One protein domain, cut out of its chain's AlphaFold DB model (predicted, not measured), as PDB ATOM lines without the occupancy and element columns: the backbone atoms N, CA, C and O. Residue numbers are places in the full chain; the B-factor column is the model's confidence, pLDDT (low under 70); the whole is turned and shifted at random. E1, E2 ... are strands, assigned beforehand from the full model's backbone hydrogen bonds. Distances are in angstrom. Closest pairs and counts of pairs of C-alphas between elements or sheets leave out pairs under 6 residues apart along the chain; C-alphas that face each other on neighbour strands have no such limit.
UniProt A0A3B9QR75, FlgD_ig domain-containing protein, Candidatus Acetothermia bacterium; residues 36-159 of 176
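Overview. This is residues 36 to 159 of the 176 residues of the protein "FlgD_ig domain-containing protein" of Candidatus Acetothermia bacterium (UniProt A0A3B9QR75). Picture a sandwich of strands: a twisted five-stranded sheet, E1 E7 E6 E3 E4, has a smaller three-stranded sheet, E5 E2 E8, over part of one face. Beyond one end of this body a long loop swings out, and its residues 132 to 139 stick out free. You have 124 residues printed, with eight named strands, E1 to E8 in chain order, and no named helix: the class is all strand, though only 60 of the 124 residues are in named elements. The larger sheet is mixed and the smaller all antiparallel. The whole is compact, with a radius of gyration of the C-alphas of 15.6 A, yet elongated, spanning 54 by 33 by 25 A.

Arrangement. Start at E1, residues 36 to 39, an edge strand of the larger sheet. It is parallel to E7, residues 119 to 128, where N 38 and O 126 are 2.9 A apart. E7 forms an antiparallel hairpin with E6, residues 108 to 116; look for N 112 and O 123, 2.8 A apart. E6 is antiparallel to E3, residues 62 to 70, with N 67 and O 113 at 2.8 A. E3 and the other edge strand, E4, residues 76 to 87, are a hairpin too, with N 66 and O 80 at 2.9 A. E3 bends by 51 degrees at residue 65 and E4 by 91 degrees at residue 84. In the second sheet, E2, residues 44 to 49, is the inner strand. It is antiparallel to E5, residues 92 to 95, with N 46 and O 93 at 2.8 A, and to E8, residues 154 to 159, with N 47 and O 156 at 3.0 A. The two sheets are face to face as a sandwich, their best planes 18 degrees apart. The closest C-alphas of E7 and E8, those of Ala 123 and Val 155, are 5.7 A apart. E3 and E5 are near each other, while E4 and E8 are apart.

Along the chain. Find C-alpha 36 at (-23.197, 124.308, 8.187), where E1 begins; it runs 10.5 A, and E2 15.6 A. E3 measures 24.5 A and E4 24.4 A; E5 is 10.5 A. E6 runs 25.8 A, and E7 29.5 A from C-alpha 119 at (-15.691, 135.260, 25.479). E8, 16.2 A, ends at C-alpha 159, (-25.530, 132.309, 2.689).

Size, cuts and confidence. The C-alphas farthest apart, those of Cys 57 and Cys 133, are 54.6 A apart. The printed part has no cut. The links E2 to E3, E5 to E6 and E7 to E8 are long. Watch residues 52 to 58 and 131 to 140, where pLDDT is under 70.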
ATOM      1  N   SER A  36     -22.502 123.724   9.338       95.00
ATOM      2  CA  SER A  36     -23.197 124.308   8.187       95.00
ATOM      3  C   SER A  36     -22.371 124.114   6.918       95.00
ATOM      4  O   SER A  36     -21.169 124.362   6.925       95.00
ATOM      5  N   ALA A  37     -22.987 123.645   5.833       93.62
ATOM      6  CA  ALA A  37     -22.286 123.350   4.589       93.62
ATOM      7  C   ALA A  37     -22.496 124.429   3.516       93.62
ATOM      8  O   ALA A  37     -23.614 124.910   3.303       93.62
ATOM      9  N   PHE A  38     -21.419 124.759   2.807       93.12
ATOM     10  CA  PHE A  38     -21.373 125.759   1.740       93.12
ATOM     11  C   PHE A  38     -20.555 125.223   0.568       93.12
ATOM     12  O   PHE A  38     -19.661 124.394   0.751       93.12
ATOM     13  N   TRP A  39     -20.878 125.665  -0.643       92.06
ATOM     14  CA  TRP A  39     -20.040 125.355  -1.795       92.06
ATOM     15  C   TRP A  39     -18.784 126.222  -1.780       92.06
ATOM     16  O   TRP A  39     -18.830 127.368  -1.329       92.06
ATOM     17  N   LEU A  40     -17.684 125.705  -2.324       92.19
ATOM     18  CA  LEU A  40     -16.507 126.526  -2.580       92.19
ATOM     19  C   LEU A  40     -16.857 127.730  -3.469       92.19
ATOM     20  O   LEU A  40     -17.612 127.602  -4.442       92.19
ATOM     21  N   GLY A  41     -16.326 128.894  -3.092       87.69
ATOM     22  CA  GLY A  41     -16.574 130.179  -3.753       87.69
ATOM     23  C   GLY A  41     -17.929 130.830  -3.433       87.69
ATOM     24  O   GLY A  41     -18.275 131.837  -4.042       87.69
ATOM     25  N   GLU A  42     -18.731 130.276  -2.513       89.25
ATOM     26  CA  GLU A  42     -19.895 130.982  -1.952       89.25
ATOM     27  C   GLU A  42     -19.475 131.875  -0.773       89.25
ATOM     28  O   GLU A  42     -18.820 131.407   0.153       89.25
ATOM     29  N   SER A  43     -19.916 133.134  -0.734       92.56
ATOM     30  CA  SER A  43     -19.661 133.974   0.442       92.56
ATOM     31  C   SER A  43     -20.461 133.484   1.656       92.56
ATOM     32  O   SER A  43     -21.665 133.197   1.563       92.56
ATOM     33  N   VAL A  44     -19.784 133.375   2.798       95.25
ATOM     34  CA  VAL A  44     -20.351 132.942   4.078       95.25
ATOM     35  C   VAL A  44     -20.659 134.173   4.919       95.25
ATOM     36  O   VAL A  44     -19.749 134.885   5.335       95.25
ATOM     37  N   GLN A  45     -21.938 134.396   5.207       96.94
ATOM     38  CA  GLN A  45     -22.383 135.439   6.122       96.94
ATOM     39  C   GLN A  45     -22.316 134.927   7.563       96.94
ATOM     40  O   GLN A  45     -22.840 133.854   7.875       96.94
ATOM     41  N   ILE A  46     -21.711 135.722   8.437       97.25
ATOM     42  CA  ILE A  46     -21.439 135.415   9.837       97.25
ATOM     43  C   ILE A  46     -22.179 136.436  10.701       97.25
ATOM     44  O   ILE A  46     -21.972 137.642  10.576       97.25
ATOM     45  N   GLU A  47     -23.034 135.945  11.592       96.06
ATOM     46  CA  GLU A  47     -23.791 136.763  12.543       96.06
ATOM     47  C   GLU A  47     -23.704 136.170  13.949       96.06
ATOM     48  O   GLU A  47     -23.601 134.952  14.106       96.06
ATOM     49  N   LEU A  48     -23.835 137.005  14.983       94.69
ATOM     50  CA  LEU A  48     -23.964 136.557  16.371       94.69
ATOM     51  C   LEU A  48     -25.399 136.800  16.852       94.69
ATOM     52  O   LEU A  48     -25.818 137.938  17.053       94.69
ATOM     53  N   LYS A  49     -26.184 135.738  17.058       90.88
ATOM     54  CA  LYS A  49     -27.530 135.873  17.638       90.88
ATOM     55  C   LYS A  49     -27.470 135.703  19.144       90.88
ATOM     56  O   LYS A  49     -27.130 134.630  19.632       90.88
ATOM     57  N   VAL A  50     -27.884 136.747  19.855       87.69
ATOM     58  CA  VAL A  50     -28.076 136.737  21.306       87.69
ATOM     59  C   VAL A  50     -29.574 136.611  21.591       87.69
ATOM     60  O   VAL A  50     -30.356 137.432  21.100       87.69
ATOM     61  N   PRO A  51     -30.020 135.594  22.346       81.38
ATOM     62  CA  PRO A  51     -31.415 135.486  22.745       81.38
ATOM     63  C   PRO A  51     -31.859 136.693  23.577       81.38
ATOM     64  O   PRO A  51     -31.165 137.115  24.498       81.38
ATOM     65  N   TRP A  52     -33.072 137.191  23.316       63.47
ATOM     66  CA  TRP A  52     -33.680 138.322  24.040       63.47
ATOM     67  C   TRP A  52     -33.750 138.102  25.564       63.47
ATOM     68  O   TRP A  52     -33.796 139.052  26.338       63.47
ATOM     69  N   ARG A  53     -33.758 136.839  26.012       57.59
ATOM     70  CA  ARG A  53     -33.787 136.438  27.425       57.59
ATOM     71  C   ARG A  53     -32.416 136.012  27.950       57.59
ATOM     72  O   ARG A  53     -32.351 135.077  28.744       57.59
ATOM     73  N   PHE A  54     -31.334 136.668  27.532       56.38
ATOM     74  CA  PHE A  54     -30.082 136.607  28.288       56.38
ATOM     75  C   PHE A  54     -30.405 136.904  29.755       56.38
ATOM     76  O   PHE A  54     -30.918 137.972  30.082       56.38
ATOM     77  N   CYS A  55     -30.312 135.876  30.594       53.44
ATOM     78  CA  CYS A  55     -31.088 135.771  31.822       53.44
ATOM     79  C   CYS A  55     -30.682 136.858  32.833       53.44
ATOM     80  O   CYS A  55     -29.685 136.745  33.531       53.44
ATOM     81  N   CYS A  56     -31.483 137.923  32.874       47.91
ATOM     82  CA  CYS A  56     -31.681 138.925  33.924       47.91
ATOM     83  C   CYS A  56     -30.494 139.710  34.530       47.91
ATOM     84  O   CYS A  56     -30.799 140.647  35.267       47.91
ATOM     85  N   CYS A  57     -29.208 139.448  34.250       56.53
ATOM     86  CA  CYS A  57     -28.116 140.187  34.927       56.53
ATOM     87  C   CYS A  57     -26.826 140.476  34.128       56.53
ATOM     88  O   CYS A  57     -25.954 141.147  34.678       56.53
ATOM     89  N   CYS A  58     -26.664 140.023  32.880       61.88
ATOM     90  CA  CYS A  58     -25.395 140.190  32.149       61.88
ATOM     91  C   CYS A  58     -25.479 141.272  31.067       61.88
ATOM     92  O   CYS A  58     -26.517 141.436  30.422       61.88
ATOM     93  N   ALA A  59     -24.375 141.996  30.862       72.00
ATOM     94  CA  ALA A  59     -24.229 142.908  29.737       72.00
ATOM     95  C   ALA A  59     -24.349 142.131  28.414       72.00
ATOM     96  O   ALA A  59     -23.942 140.972  28.318       72.00
ATOM     97  N   ALA A  60     -24.943 142.752  27.393       80.94
ATOM     98  CA  ALA A  60     -24.992 142.142  26.071       80.94
ATOM     99  C   ALA A  60     -23.566 142.080  25.491       80.94
ATOM    100  O   ALA A  60     -22.878 143.106  25.515       80.94
ATOM    101  N   PRO A  61     -23.121 140.931  24.951       89.56
ATOM    102  CA  PRO A  61     -21.770 140.810  24.427       89.56
ATOM    103  C   PRO A  61     -21.566 141.757  23.243       89.56
ATOM    104  O   PRO A  61     -22.442 141.907  22.381       89.56
ATOM    105  N   GLN A  62     -20.390 142.376  23.189       94.25
ATOM    106  CA  GLN A  62     -19.951 143.159  22.040       94.25
ATOM    107  C   GLN A  62     -18.882 142.380  21.283       94.25
ATOM    108  O   GLN A  62     -17.949 141.855  21.885       94.25
ATOM    109  N   VAL A  63     -19.022 142.288  19.965       97.25
ATOM    110  CA  VAL A  63     -18.066 141.626  19.080       97.25
ATOM    111  C   VAL A  63     -16.850 142.524  18.912       97.25
ATOM    112  O   VAL A  63     -16.991 143.701  18.593       97.25
ATOM    113  N   VAL A  64     -15.660 141.963  19.119       98.00
ATOM    114  CA  VAL A  64     -14.372 142.663  18.962       98.00
ATOM    115  C   VAL A  64     -13.590 142.171  17.746       98.00
ATOM    116  O   VAL A  64     -12.685 142.846  17.266       98.00
ATOM    117  N   GLY A  65     -13.951 141.006  17.218       97.94
ATOM    118  CA  GLY A  65     -13.315 140.415  16.053       97.94
ATOM    119  C   GLY A  65     -13.891 139.044  15.743       97.94
ATOM    120  O   GLY A  65     -14.724 138.511  16.476       97.94
ATOM    121  N   TRP A  66     -13.446 138.472  14.638       98.44
ATOM    122  CA  TRP A  66     -13.788 137.113  14.253       98.44
ATOM    123  C   TRP A  66     -12.664 136.508  13.425       98.44
ATOM    124  O   TRP A  66     -11.842 137.216  12.839       98.44
ATOM    125  N   ARG A  67     -12.612 135.183  13.392       98.50
ATOM    126  CA  ARG A  67     -11.598 134.435  12.663       98.50
ATOM    127  C   ARG A  67     -12.134 133.107  12.164       98.50
ATOM    128  O   ARG A  67     -13.176 132.629  12.611       98.50
ATOM    129  N   VAL A  68     -11.401 132.533  11.228       98.31
ATOM    130  CA  VAL A  68     -11.616 131.191  10.708       98.31
ATOM    131  C   VAL A  68     -10.367 130.379  10.976       98.31
ATOM    132  O   VAL A  68      -9.255 130.841  10.719       98.31
ATOM    133  N   GLU A  69     -10.567 129.171  11.475       98.06
ATOM    134  CA  GLU A  69      -9.519 128.215  11.797       98.06
ATOM    135  C   GLU A  69      -9.751 126.892  11.065       98.06
ATOM    136  O   GLU A  69     -10.886 126.536  10.727       98.06
ATOM    137  N   THR A  70      -8.679 126.144  10.821       96.19
ATOM    138  CA  THR A  70      -8.774 124.768  10.331       96.19
ATOM    139  C   THR A  70      -9.325 123.851  11.421       96.19
ATOM    140  O   THR A  70      -9.051 124.022  12.607       96.19
ATOM    141  N   TRP A  71     -10.100 122.838  11.033       94.25
ATOM    142  CA  TRP A  71     -10.542 121.788  11.950       94.25
ATOM    143  C   TRP A  71      -9.819 120.463  11.654       94.25
ATOM    144  O   TRP A  71      -9.740 120.082  10.481       94.25
ATOM    145  N   PRO A  72      -9.404 119.685  12.675       92.44
ATOM    146  CA  PRO A  72      -9.471 119.964  14.120       92.44
ATOM    147  C   PRO A  72      -8.264 120.731  14.692       92.44
ATOM    148  O   PRO A  72      -8.204 120.944  15.897       92.44
ATOM    149  N   GLN A  73      -7.273 121.095  13.873       91.38
ATOM    150  CA  GLN A  73      -5.978 121.589  14.359       91.38
ATOM    151  C   GLN A  73      -6.019 123.015  14.932       91.38
ATOM    152  O   GLN A  73      -5.127 123.367  15.701       91.38
ATOM    153  N   GLY A  74      -7.028 123.820  14.586       93.19
ATOM    154  CA  GLY A  74      -7.167 125.197  15.065       93.19
ATOM    155  C   GLY A  74      -6.175 126.172  14.426       93.19
ATOM    156  O   GLY A  74      -5.861 127.205  15.013       93.19
ATOM    157  N   GLU A  75      -5.621 125.856  13.251       96.56
ATOM    158  CA  GLU A  75      -4.671 126.756  12.592       96.56
ATOM    159  C   GLU A  75      -5.408 127.952  11.998       96.56
ATOM    160  O   GLU A  75      -6.421 127.791  11.317       96.56
ATOM    161  N   LEU A  76      -4.886 129.157  12.224       97.75
ATOM    162  CA  LEU A  76      -5.503 130.382  11.736       97.75
ATOM    163  C   LEU A  76      -5.487 130.447  10.202       97.75
ATOM    164  O   LEU A  76      -4.427 130.429   9.582       97.75
ATOM    165  N   VAL A  77      -6.667 130.610   9.609       97.75
ATOM    166  CA  VAL A  77      -6.864 130.761   8.160       97.75
ATOM    167  C   VAL A  77      -7.099 132.220   7.793       97.75
ATOM    168  O   VAL A  77      -6.506 132.740   6.851       97.75
ATOM    169  N   TYR A  78      -7.977 132.884   8.542       98.06
ATOM    170  CA  TYR A  78      -8.408 134.254   8.287       98.06
ATOM    171  C   TYR A  78      -8.793 134.924   9.602       98.06
ATOM    172  O   TYR A  78      -9.324 134.264  10.491       98.06
ATOM    173  N   SER A  79      -8.569 136.227   9.743       98.00
ATOM    174  CA  SER A  79      -8.990 136.977  10.932       98.00
ATOM    175  C   SER A  79      -9.260 138.434  10.623       98.00
ATOM    176  O   SER A  79      -8.523 139.057   9.861       98.00
ATOM    177  N   VAL A  80     -10.242 138.997  11.320       97.88
ATOM    178  CA  VAL A  80     -10.547 140.423  11.330       97.88
ATOM    179  C   VAL A  80     -10.689 140.878  12.776       97.88
ATOM    180  O   VAL A  80     -11.488 140.330  13.535       97.88
ATOM    181  N   SER A  81      -9.929 141.905  13.143       97.44
ATOM    182  CA  SER A  81     -10.138 142.662  14.381       97.44
ATOM    183  C   SER A  81     -10.919 143.930  14.053       97.44
ATOM    184  O   SER A  81     -10.638 144.577  13.045       97.44
ATOM    185  N   LEU A  82     -11.907 144.272  14.876       96.44
ATOM    186  CA  LEU A  82     -12.695 145.489  14.704       96.44
ATOM    187  C   LEU A  82     -12.005 146.657  15.411       96.44
ATOM    188  O   LEU A  82     -11.441 146.492  16.491       96.44
ATOM    189  N   GLU A  83     -12.072 147.851  14.821       95.44
ATOM    190  CA  GLU A  83     -11.490 149.067  15.414       95.44
ATOM    191  C   GLU A  83     -12.188 149.474  16.722       95.44
ATOM    192  O   GLU A  83     -11.574 150.077  17.602       95.44
ATOM    193  N   ALA A  84     -13.469 149.125  16.860       95.56
ATOM    194  CA  ALA A  84     -14.262 149.320  18.064       95.56
ATOM    195  C   ALA A  84     -15.227 148.137  18.273       95.56
ATOM    196  O   ALA A  84     -15.647 147.515  17.291       95.56
ATOM    197  N   PRO A  85     -15.615 147.829  19.526       95.88
ATOM    198  CA  PRO A  85     -16.605 146.794  19.801       95.88
ATOM    199  C   PRO A  85     -17.965 147.109  19.159       95.88
ATOM    200  O   PRO A  85     -18.480 148.220  19.289       95.88
ATOM    201  N   VAL A  86     -18.573 146.114  18.511       96.25
ATOM    202  CA  VAL A  86     -19.885 146.220  17.848       96.25
ATOM    203  C   VAL A  86     -20.925 145.427  18.630       96.25
ATOM    204  O   VAL A  86     -20.656 144.316  19.081       96.25
ATOM    205  N   ALA A  87     -22.134 145.963  18.806       92.94
ATOM    206  CA  ALA A  87     -23.196 145.231  19.489       92.94
ATOM    207  C   ALA A  87     -23.549 143.942  18.723       92.94
ATOM    208  O   ALA A  87     -23.721 143.966  17.508       92.94
ATOM    209  N   ALA A  88     -23.709 142.812  19.423       91.94
ATOM    210  CA  ALA A  88     -23.919 141.512  18.772       91.94
ATOM    211  C   ALA A  88     -25.076 141.482  17.753       91.94
ATOM    212  O   ALA A  88     -24.969 140.831  16.721       91.94
ATOM    213  N   HIS A  89     -26.166 142.208  18.017       88.38
ATOM    214  CA  HIS A  89     -27.327 142.265  17.122       88.38
ATOM    215  C   HIS A  89     -27.096 143.089  15.842       88.38
ATOM    216  O   HIS A  89     -27.854 142.927  14.888       88.38
ATOM    217  N   GLU A  90     -26.076 143.948  15.825       92.88
ATOM    218  CA  GLU A  90     -25.655 144.754  14.670       92.88
ATOM    219  C   GLU A  90     -24.501 144.094  13.904       92.88
ATOM    220  O   GLU A  90     -24.238 144.441  12.754       92.88
ATOM    221  N   PHE A  91     -23.808 143.134  14.525       95.50
ATOM    222  CA  PHE A  91     -22.679 142.450  13.911       95.50
ATOM    223  C   PHE A  91     -23.119 141.577  12.730       95.50
ATOM    224  O   PHE A  91     -23.939 140.665  12.862       95.50
ATOM    225  N   SER A  92     -22.512 141.844  11.577       95.69
ATOM    226  CA  SER A  92     -22.719 141.107  10.339       95.69
ATOM    227  C   SER A  92     -21.429 141.164   9.523       95.69
ATOM    228  O   SER A  92     -20.973 142.248   9.158       95.69
ATOM    229  N   ALA A  93     -20.813 140.012   9.273       95.94
ATOM    230  CA  ALA A  93     -19.568 139.896   8.517       95.94
ATOM    231  C   ALA A  93     -19.729 138.917   7.351       95.94
ATOM    232  O   ALA A  93     -20.580 138.032   7.395       95.94
ATOM    233  N   SER A  94     -18.902 139.068   6.318       96.25
ATOM    234  CA  SER A  94     -18.888 138.178   5.156       96.25
ATOM    235  C   SER A  94     -17.486 137.636   4.950       96.25
ATOM    236  O   SER A  94     -16.510 138.370   5.099       96.25
ATOM    237  N   TRP A  95     -17.390 136.359   4.597       96.94
ATOM    238  CA  TRP A  95     -16.131 135.707   4.272       96.94
ATOM    239  C   TRP A  95     -16.222 135.011   2.922       96.94
ATOM    240  O   TRP A  95     -17.017 134.088   2.739       96.94
ATOM    241  N   ASP A  96     -15.355 135.408   1.996       95.75
ATOM    242  CA  ASP A  96     -15.297 134.867   0.635       95.75
ATOM    243  C   ASP A  96     -14.442 133.597   0.533       95.75
ATOM    244  O   ASP A  96     -14.011 133.220  -0.551       95.75
ATOM    245  N   GLN A  97     -14.227 132.912   1.661       96.31
ATOM    246  CA  GLN A  97     -13.461 131.667   1.739       96.31
ATOM    247  C   GLN A  97     -12.000 131.836   1.300       96.31
ATOM    248  O   GLN A  97     -11.438 130.988   0.606       96.31
ATOM    249  N   THR A  98     -11.386 132.944   1.705       97.19
ATOM    250  CA  THR A  98      -9.982 133.251   1.433       97.19
ATOM    251  C   THR A  98      -9.132 133.202   2.697       97.19
ATOM    252  O   THR A  98      -9.625 133.427   3.805       97.19
ATOM    253  N   ASP A  99      -7.851 132.893   2.538       96.88
ATOM    254  CA  ASP A  99      -6.860 133.011   3.603       96.88
ATOM    255  C   ASP A  99      -6.354 134.461   3.761       96.88
ATOM    256  O   ASP A  99      -6.772 135.381   3.051       96.88
ATOM    257  N   LEU A 100      -5.424 134.682   4.696       94.62
ATOM    258  CA  LEU A 100      -4.791 135.990   4.930       94.62
ATOM    259  C   LEU A 100      -4.013 136.547   3.722       94.62
ATOM    260  O   LEU A 100      -3.763 137.750   3.672       94.62
ATOM    261  N   SER A 101      -3.623 135.707   2.758       95.31
ATOM    262  CA  SER A 101      -2.973 136.133   1.511       95.31
ATOM    263  C   SER A 101      -3.975 136.494   0.407       95.31
ATOM    264  O   SER A 101      -3.583 137.010  -0.640       95.31
ATOM    265  N   GLY A 102      -5.269 136.251   0.643       93.81
ATOM    266  CA  GLY A 102      -6.341 136.419  -0.332       93.81
ATOM    267  C   GLY A 102      -6.527 135.215  -1.260       93.81
ATOM    268  O   GLY A 102      -7.300 135.306  -2.212       93.81
ATOM    269  N   ALA A 103      -5.845 134.094  -1.011       95.94
ATOM    270  CA  ALA A 103      -5.996 132.880  -1.802       95.94
ATOM    271  C   ALA A 103      -7.219 132.076  -1.348       95.94
ATOM    272  O   ALA A 103      -7.541 132.026  -0.163       95.94
ATOM    273  N   GLN A 104      -7.901 131.430  -2.295       96.12
ATOM    274  CA  GLN A 104      -9.046 130.564  -2.013       96.12
ATOM    275  C   GLN A 104      -8.616 129.368  -1.155       96.12
ATOM    276  O   GLN A 104      -7.700 128.630  -1.523       96.12
ATOM    277  N   VAL A 105      -9.321 129.136  -0.050       96.25
ATOM    278  CA  VAL A 105      -9.054 127.994   0.832       96.25
ATOM    279  C   VAL A 105      -9.614 126.700   0.227       96.25
ATOM    280  O   VAL A 105     -10.627 126.741  -0.487       96.25
ATOM    281  N   PRO A 106      -9.002 125.536   0.507       94.94
ATOM    282  CA  PRO A 106      -9.477 124.258  -0.013       94.94
ATOM    283  C   PRO A 106     -10.799 123.815   0.631       94.94
ATOM    284  O   PRO A 106     -11.194 124.281   1.704       94.94
ATOM    285  N   ALA A 107     -11.484 122.856   0.003       94.25
ATOM    286  CA  ALA A 107     -12.614 122.188   0.644       94.25
ATOM    287  C   ALA A 107     -12.165 121.455   1.916       94.25
ATOM    288  O   ALA A 107     -11.070 120.900   1.988       94.25
ATOM    289  N   GLY A 108     -13.029 121.441   2.930       94.06
ATOM    290  CA  GLY A 108     -12.666 120.925   4.244       94.06
ATOM    291  C   GLY A 108     -13.618 121.357   5.348       94.06
ATOM    292  O   GLY A 108     -14.655 121.977   5.093       94.06
ATOM    293  N   TYR A 109     -13.265 120.994   6.579       95.88
ATOM    294  CA  TYR A 109     -13.936 121.472   7.783       95.88
ATOM    295  C   TYR A 109     -13.149 122.627   8.392       95.88
ATOM    296  O   TYR A 109     -11.921 122.595   8.438       95.88
ATOM    297  N   TYR A 110     -13.882 123.620   8.875       97.25
ATOM    298  CA  TYR A 110     -13.347 124.829   9.481       97.25
ATOM    299  C   TYR A 110     -14.158 125.189  10.722       97.25
ATOM    300  O   TYR A 110     -15.330 124.811  10.842       97.25
ATOM    301  N   THR A 111     -13.553 125.972  11.603       98.00
ATOM    302  CA  THR A 111     -14.218 126.582  12.754       98.00
ATOM    303  C   THR A 111     -14.259 128.086  12.546       98.00
ATOM    304  O   THR A 111     -13.234 128.719  12.318       98.00
ATOM    305  N   VAL A 112     -15.452 128.671  12.603       98.06
ATOM    306  CA  VAL A 112     -15.637 130.123  12.637       98.06
ATOM    307  C   VAL A 112     -15.763 130.533  14.092       98.06
ATOM    308  O   VAL A 112     -16.685 130.082  14.770       98.06
ATOM    309  N   VAL A 113     -14.866 131.400  14.552       98.19
ATOM    310  CA  VAL A 113     -14.837 131.896  15.927       98.19
ATOM    311  C   VAL A 113     -15.151 133.385  15.933       98.19
ATOM    312  O   VAL A 113     -14.494 134.169  15.250       98.19
ATOM    313  N   VAL A 114     -16.155 133.788  16.706       98.12
ATOM    314  CA  VAL A 114     -16.489 135.193  16.958       98.12
ATOM    315  C   VAL A 114     -16.034 135.544  18.368       98.12
ATOM    316  O   VAL A 114     -16.559 135.009  19.346       98.12
ATOM    317  N   SER A 115     -15.068 136.453  18.467       97.81
ATOM    318  CA  SER A 115     -14.531 136.940  19.735       97.81
ATOM    319  C   SER A 115     -15.363 138.120  20.227       97.81
ATOM    320  O   SER A 115     -15.643 139.072  19.489       97.81
ATOM    321  N   THR A 116     -15.754 138.076  21.497       95.56
ATOM    322  CA  THR A 116     -16.574 139.102  22.146       95.56
ATOM    323  C   THR A 116     -15.965 139.545  23.471       95.56
ATOM    324  O   THR A 116     -15.046 138.913  23.988       95.56
ATOM    325  N   THR A 117     -16.518 140.602  24.062       93.31
ATOM    326  CA  THR A 117     -16.163 141.065  25.412       93.31
ATOM    327  C   THR A 117     -16.430 140.036  26.515       93.31
ATOM    328  O   THR A 117     -15.826 140.131  27.577       93.31
ATOM    329  N   GLU A 118     -17.306 139.057  26.273       89.56
ATOM    330  CA  GLU A 118     -17.717 138.033  27.249       89.56
ATOM    331  C   GLU A 118     -17.084 136.655  26.974       89.56
ATOM    332  O   GLU A 118     -17.333 135.699  27.705       89.56
ATOM    333  N   GLY A 119     -16.289 136.526  25.906       92.50
ATOM    334  CA  GLY A 119     -15.691 135.260  25.479       92.50
ATOM    335  C   GLY A 119     -15.862 134.985  23.989       92.50
ATOM    336  O   GLY A 119     -16.189 135.881  23.205       92.50
ATOM    337  N   GLU A 120     -15.632 133.739  23.593       95.62
ATOM    338  CA  GLU A 120     -15.640 133.313  22.194       95.62
ATOM    339  C   GLU A 120     -16.803 132.368  21.905       95.62
ATOM    340  O   GLU A 120     -17.169 131.535  22.734       95.62
ATOM    341  N   TYR A 121     -17.382 132.510  20.716       95.25
ATOM    342  CA  TYR A 121     -18.467 131.662  20.239       95.25
ATOM    343  C   TYR A 121     -18.073 131.031  18.914       95.25
ATOM    344  O   TYR A 121     -17.595 131.719  18.014       95.25
ATOM    345  N   GLU A 122     -18.322 129.734  18.784       96.06
ATOM    346  CA  GLU A 122     -17.858 128.946  17.648       96.06
ATOM    347  C   GLU A 122     -19.023 128.411  16.815       96.06
ATOM    348  O   GLU A 122     -20.097 128.080  17.328       96.06
ATOM    349  N   ALA A 123     -18.799 128.284  15.511       96.50
ATOM    350  CA  ALA A 123     -19.640 127.510  14.614       96.50
ATOM    351  C   ALA A 123     -18.783 126.714  13.634       96.50
ATOM    352  O   ALA A 123     -17.823 127.220  13.056       96.50
ATOM    353  N   TYR A 124     -19.183 125.472  13.389       96.81
ATOM    354  CA  TYR A 124     -18.484 124.603  12.455       96.81
ATOM    355  C   TYR A 124     -19.002 124.786  11.031       96.81
ATOM    356  O   TYR A 124     -20.209 124.847  10.765       96.81
ATOM    357  N   LEU A 125     -18.062 124.809  10.103       96.00
ATOM    358  CA  LEU A 125     -18.270 125.057   8.691       96.00
ATOM    359  C   LEU A 125     -17.725 123.878   7.884       96.00
ATOM    360  O   LEU A 125     -16.664 123.341   8.187       96.00
ATOM    361  N   LYS A 126     -18.444 123.484   6.832       95.75
ATOM    362  CA  LYS A 126     -17.947 122.558   5.813       95.75
ATOM    363  C   LYS A 126     -17.972 123.224   4.446       95.75
ATOM    364  O   LYS A 126     -19.045 123.576   3.957       95.75
ATOM    365  N   LEU A 127     -16.814 123.309   3.809       94.69
ATOM    366  CA  LEU A 127     -16.681 123.720   2.419       94.69
ATOM    367  C   LEU A 127     -16.665 122.488   1.516       94.69
ATOM    368  O   LEU A 127     -15.960 121.516   1.788       94.69
ATOM    369  N   VAL A 128     -17.483 122.512   0.467       91.56
ATOM    370  CA  VAL A 128     -17.680 121.386  -0.454       91.56
ATOM    371  C   VAL A 128     -17.342 121.831  -1.873       91.56
ATOM    372  O   VAL A 128     -17.834 122.857  -2.339       91.56
ATOM    373  N   GLU A 129     -16.529 121.049  -2.580       89.44
ATOM    374  CA  GLU A 129     -16.301 121.244  -4.013       89.44
ATOM    375  C   GLU A 129     -17.594 121.038  -4.803       89.44
ATOM    376  O   GLU A 129     -18.368 120.114  -4.538       89.44
ATOM    377  N   LYS A 130     -17.830 121.890  -5.804       78.62
ATOM    378  CA  LYS A 130     -18.895 121.645  -6.777       78.62
ATOM    379  C   LYS A 130     -18.420 120.520  -7.691       78.62
ATOM    380  O   LYS A 130     -17.435 120.685  -8.397       78.62
ATOM    381  N   ALA A 131     -19.109 119.382  -7.682       66.06
ATOM    382  CA  ALA A 131     -18.816 118.330  -8.645       66.06
ATOM    383  C   ALA A 131     -19.152 118.842 -10.057       66.06
ATOM    384  O   ALA A 131     -20.311 119.131 -10.348       66.06
ATOM    385  N   GLU A 132     -18.146 118.949 -10.928       57.69
ATOM    386  CA  GLU A 132     -18.316 119.415 -12.315       57.69
ATOM    387  C   GLU A 132     -19.097 118.420 -13.195       57.69
ATOM    388  O   GLU A 132     -19.580 118.780 -14.265       57.69
ATOM    389  N   CYS A 133     -19.300 117.183 -12.735       41.06
ATOM    390  CA  CYS A 133     -20.007 116.140 -13.472       41.06
ATOM    391  C   CYS A 133     -20.935 115.346 -12.546       41.06
ATOM    392  O   CYS A 133     -20.471 114.558 -11.722       41.06
ATOM    393  N   GLY A 134     -22.253 115.498 -12.702       42.19
ATOM    394  CA  GLY A 134     -23.208 114.634 -12.006       42.19
ATOM    395  C   GLY A 134     -24.635 115.157 -11.998       42.19
ATOM    396  O   GLY A 134     -25.089 115.742 -11.021       42.19
ATOM    397  N   CYS A 135     -25.358 114.904 -13.084       41.34
ATOM    398  CA  CYS A 135     -26.788 115.144 -13.226       41.34
ATOM    399  C   CYS A 135     -27.632 114.332 -12.222       41.34
ATOM    400  O   CYS A 135     -28.287 113.406 -12.659       41.34
ATOM    401  N   PHE A 136     -27.673 114.623 -10.917       38.69
ATOM    402  CA  PHE A 136     -28.696 114.050 -10.018       38.69
ATOM    403  C   PHE A 136     -28.933 114.928  -8.767       38.69
ATOM    404  O   PHE A 136     -28.202 114.864  -7.791       38.69
ATOM    405  N   PHE A 137     -30.006 115.729  -8.791       38.72
ATOM    406  CA  PHE A 137     -30.964 115.971  -7.689       38.72
ATOM    407  C   PHE A 137     -30.561 116.541  -6.302       38.72
ATOM    408  O   PHE A 137     -31.395 116.498  -5.399       38.72
ATOM    409  N   TRP A 138     -29.388 117.147  -6.088       48.12
ATOM    410  CA  TRP A 138     -29.050 117.752  -4.778       48.12
ATOM    411  C   TRP A 138     -28.818 119.265  -4.891       48.12
ATOM    412  O   TRP A 138     -27.780 119.714  -5.362       48.12
ATOM    413  N   TRP A 139     -29.804 120.062  -4.463       61.19
ATOM    414  CA  TRP A 139     -29.831 121.520  -4.671       61.19
ATOM    415  C   TRP A 139     -28.982 122.321  -3.663       61.19
ATOM    416  O   TRP A 139     -28.683 123.481  -3.920       61.19
ATOM    417  N   HIS A 140     -28.519 121.722  -2.559       67.88
ATOM    418  CA  HIS A 140     -27.641 122.363  -1.570       67.88
ATOM    419  C   HIS A 140     -26.746 121.321  -0.873       67.88
ATOM    420  O   HIS A 140     -27.168 120.171  -0.713       67.88
ATOM    421  N   PRO A 141     -25.530 121.693  -0.429       80.12
ATOM    422  CA  PRO A 141     -24.677 120.805   0.338       80.12
ATOM    423  C   PRO A 141     -25.353 120.511   1.686       80.12
ATOM    424  O   PRO A 141     -25.960 121.381   2.314       80.12
ATOM    425  N   ARG A 142     -25.296 119.250   2.122       84.00
ATOM    426  CA  ARG A 142     -26.025 118.790   3.311       84.00
ATOM    427  C   ARG A 142     -25.340 119.267   4.593       84.00
ATOM    428  O   ARG A 142     -24.262 118.777   4.930       84.00
ATOM    429  N   SER A 143     -26.004 120.159   5.321       89.62
ATOM    430  CA  SER A 143     -25.620 120.582   6.673       89.62
ATOM    431  C   SER A 143     -26.042 119.558   7.732       89.62
ATOM    432  O   SER A 143     -27.010 118.814   7.545       89.62
ATOM    433  N   TRP A 144     -25.338 119.550   8.863       90.50
ATOM    434  CA  TRP A 144     -25.732 118.826  10.069       90.50
ATOM    435  C   TRP A 144     -25.991 119.840  11.188       90.50
ATOM    436  O   TRP A 144     -25.033 120.430  11.688       90.50
ATOM    437  N   PRO A 145     -27.252 120.097  11.572       88.56
ATOM    438  CA  PRO A 145     -27.568 121.179  12.494       88.56
ATOM    439  C   PRO A 145     -26.935 120.944  13.868       88.56
ATOM    440  O   PRO A 145     -26.943 119.827  14.388       88.56
ATOM    441  N   CYS A 146     -26.404 122.010  14.460       85.38
ATOM    442  CA  CYS A 146     -25.960 121.995  15.847       85.38
ATOM    443  C   CYS A 146     -27.169 122.040  16.786       85.38
ATOM    444  O   CYS A 146     -28.130 122.776  16.543       85.38
ATOM    445  N   GLY A 147     -27.119 121.252  17.864       82.31
ATOM    446  CA  GLY A 147     -28.030 121.435  18.991       82.31
ATOM    447  C   GLY A 147     -27.827 122.828  19.585       82.31
ATOM    448  O   GLY A 147     -26.710 123.337  19.586       82.31
ATOM    449  N   TRP A 148     -28.901 123.464  20.046       77.56
ATOM    450  CA  TRP A 148     -28.823 124.816  20.594       77.56
ATOM    451  C   TRP A 148     -29.698 124.952  21.830       77.56
ATOM    452  O   TRP A 148     -30.809 124.415  21.878       77.56
ATOM    453  N   SER A 149     -29.192 125.690  22.815       79.00
ATOM    454  CA  SER A 149     -29.996 126.179  23.924       79.00
ATOM    455  C   SER A 149     -30.648 127.510  23.532       79.00
ATOM    456  O   SER A 149     -30.124 128.278  22.725       79.00
ATOM    457  N   LEU A 150     -31.819 127.796  24.098       74.38
ATOM    458  CA  LEU A 150     -32.523 129.064  23.867       74.38
ATOM    459  C   LEU A 150     -31.911 130.239  24.645       74.38
ATOM    460  O   LEU A 150     -32.395 131.361  24.507       74.38
ATOM    461  N   CYS A 151     -30.897 129.988  25.476       77.38
ATOM    462  CA  CYS A 151     -30.364 130.960  26.430       77.38
ATOM    463  C   CYS A 151     -28.909 131.356  26.159       77.38
ATOM    464  O   CYS A 151     -28.411 132.252  26.831       77.38
ATOM    465  N   GLU A 152     -28.241 130.742  25.183       83.62
ATOM    466  CA  GLU A 152     -26.840 131.028  24.865       83.62
ATOM    467  C   GLU A 152     -26.713 131.778  23.532       83.62
ATOM    468  O   GLU A 152     -27.504 131.537  22.607       83.62
ATOM    469  N   PRO A 153     -25.740 132.701  23.396       88.56
ATOM    470  CA  PRO A 153     -25.414 133.300  22.119       88.56
ATOM    471  C   PRO A 153     -24.879 132.231  21.186       88.56
ATOM    472  O   PRO A 153     -24.244 131.265  21.610       88.56
ATOM    473  N   ARG A 154     -25.098 132.429  19.892       91.38
ATOM    474  CA  ARG A 154     -24.547 131.531  18.883       91.38
ATOM    475  C   ARG A 154     -24.124 132.273  17.639       91.38
ATOM    476  O   ARG A 154     -24.798 133.213  17.203       91.38
ATOM    477  N   VAL A 155     -23.070 131.763  17.024       95.25
ATOM    478  CA  VAL A 155     -22.695 132.148  15.672       95.25
ATOM    479  C   VAL A 155     -23.644 131.460  14.697       95.25
ATOM    480  O   VAL A 155     -23.864 130.249  14.757       95.25
ATOM    481  N   ILE A 156     -24.252 132.241  13.811       94.12
ATOM    482  CA  ILE A 156     -25.054 131.737  12.703       94.12
ATOM    483  C   ILE A 156     -24.271 131.958  11.423       94.12
ATOM    484  O   ILE A 156     -23.903 133.082  11.092       94.12
ATOM    485  N   LEU A 157     -24.073 130.863  10.696       95.44
ATOM    486  CA  LEU A 157     -23.533 130.876   9.348       95.44
ATOM    487  C   LEU A 157     -24.697 130.787   8.370       95.44
ATOM    488  O   LEU A 157     -25.490 129.843   8.418       95.44
ATOM    489  N   SER A 158     -24.799 131.764   7.483       92.81
ATOM    490  CA  SER A 158     -25.825 131.806   6.449       92.81
ATOM    491  C   SER A 158     -25.212 132.156   5.103       92.81
ATOM    492  O   SER A 158     -24.060 132.567   5.004       92.81
ATOM    493  N   ARG A 159     -25.956 131.908   4.030       87.62
ATOM    494  CA  ARG A 159     -25.530 132.309   2.689       87.62
ATOM    495  C   ARG A 159     -25.792 133.799   2.575       87.62
ATOM    496  O   ARG A 159     -26.906 134.220   2.890       87.62
TER     497      ARG A 159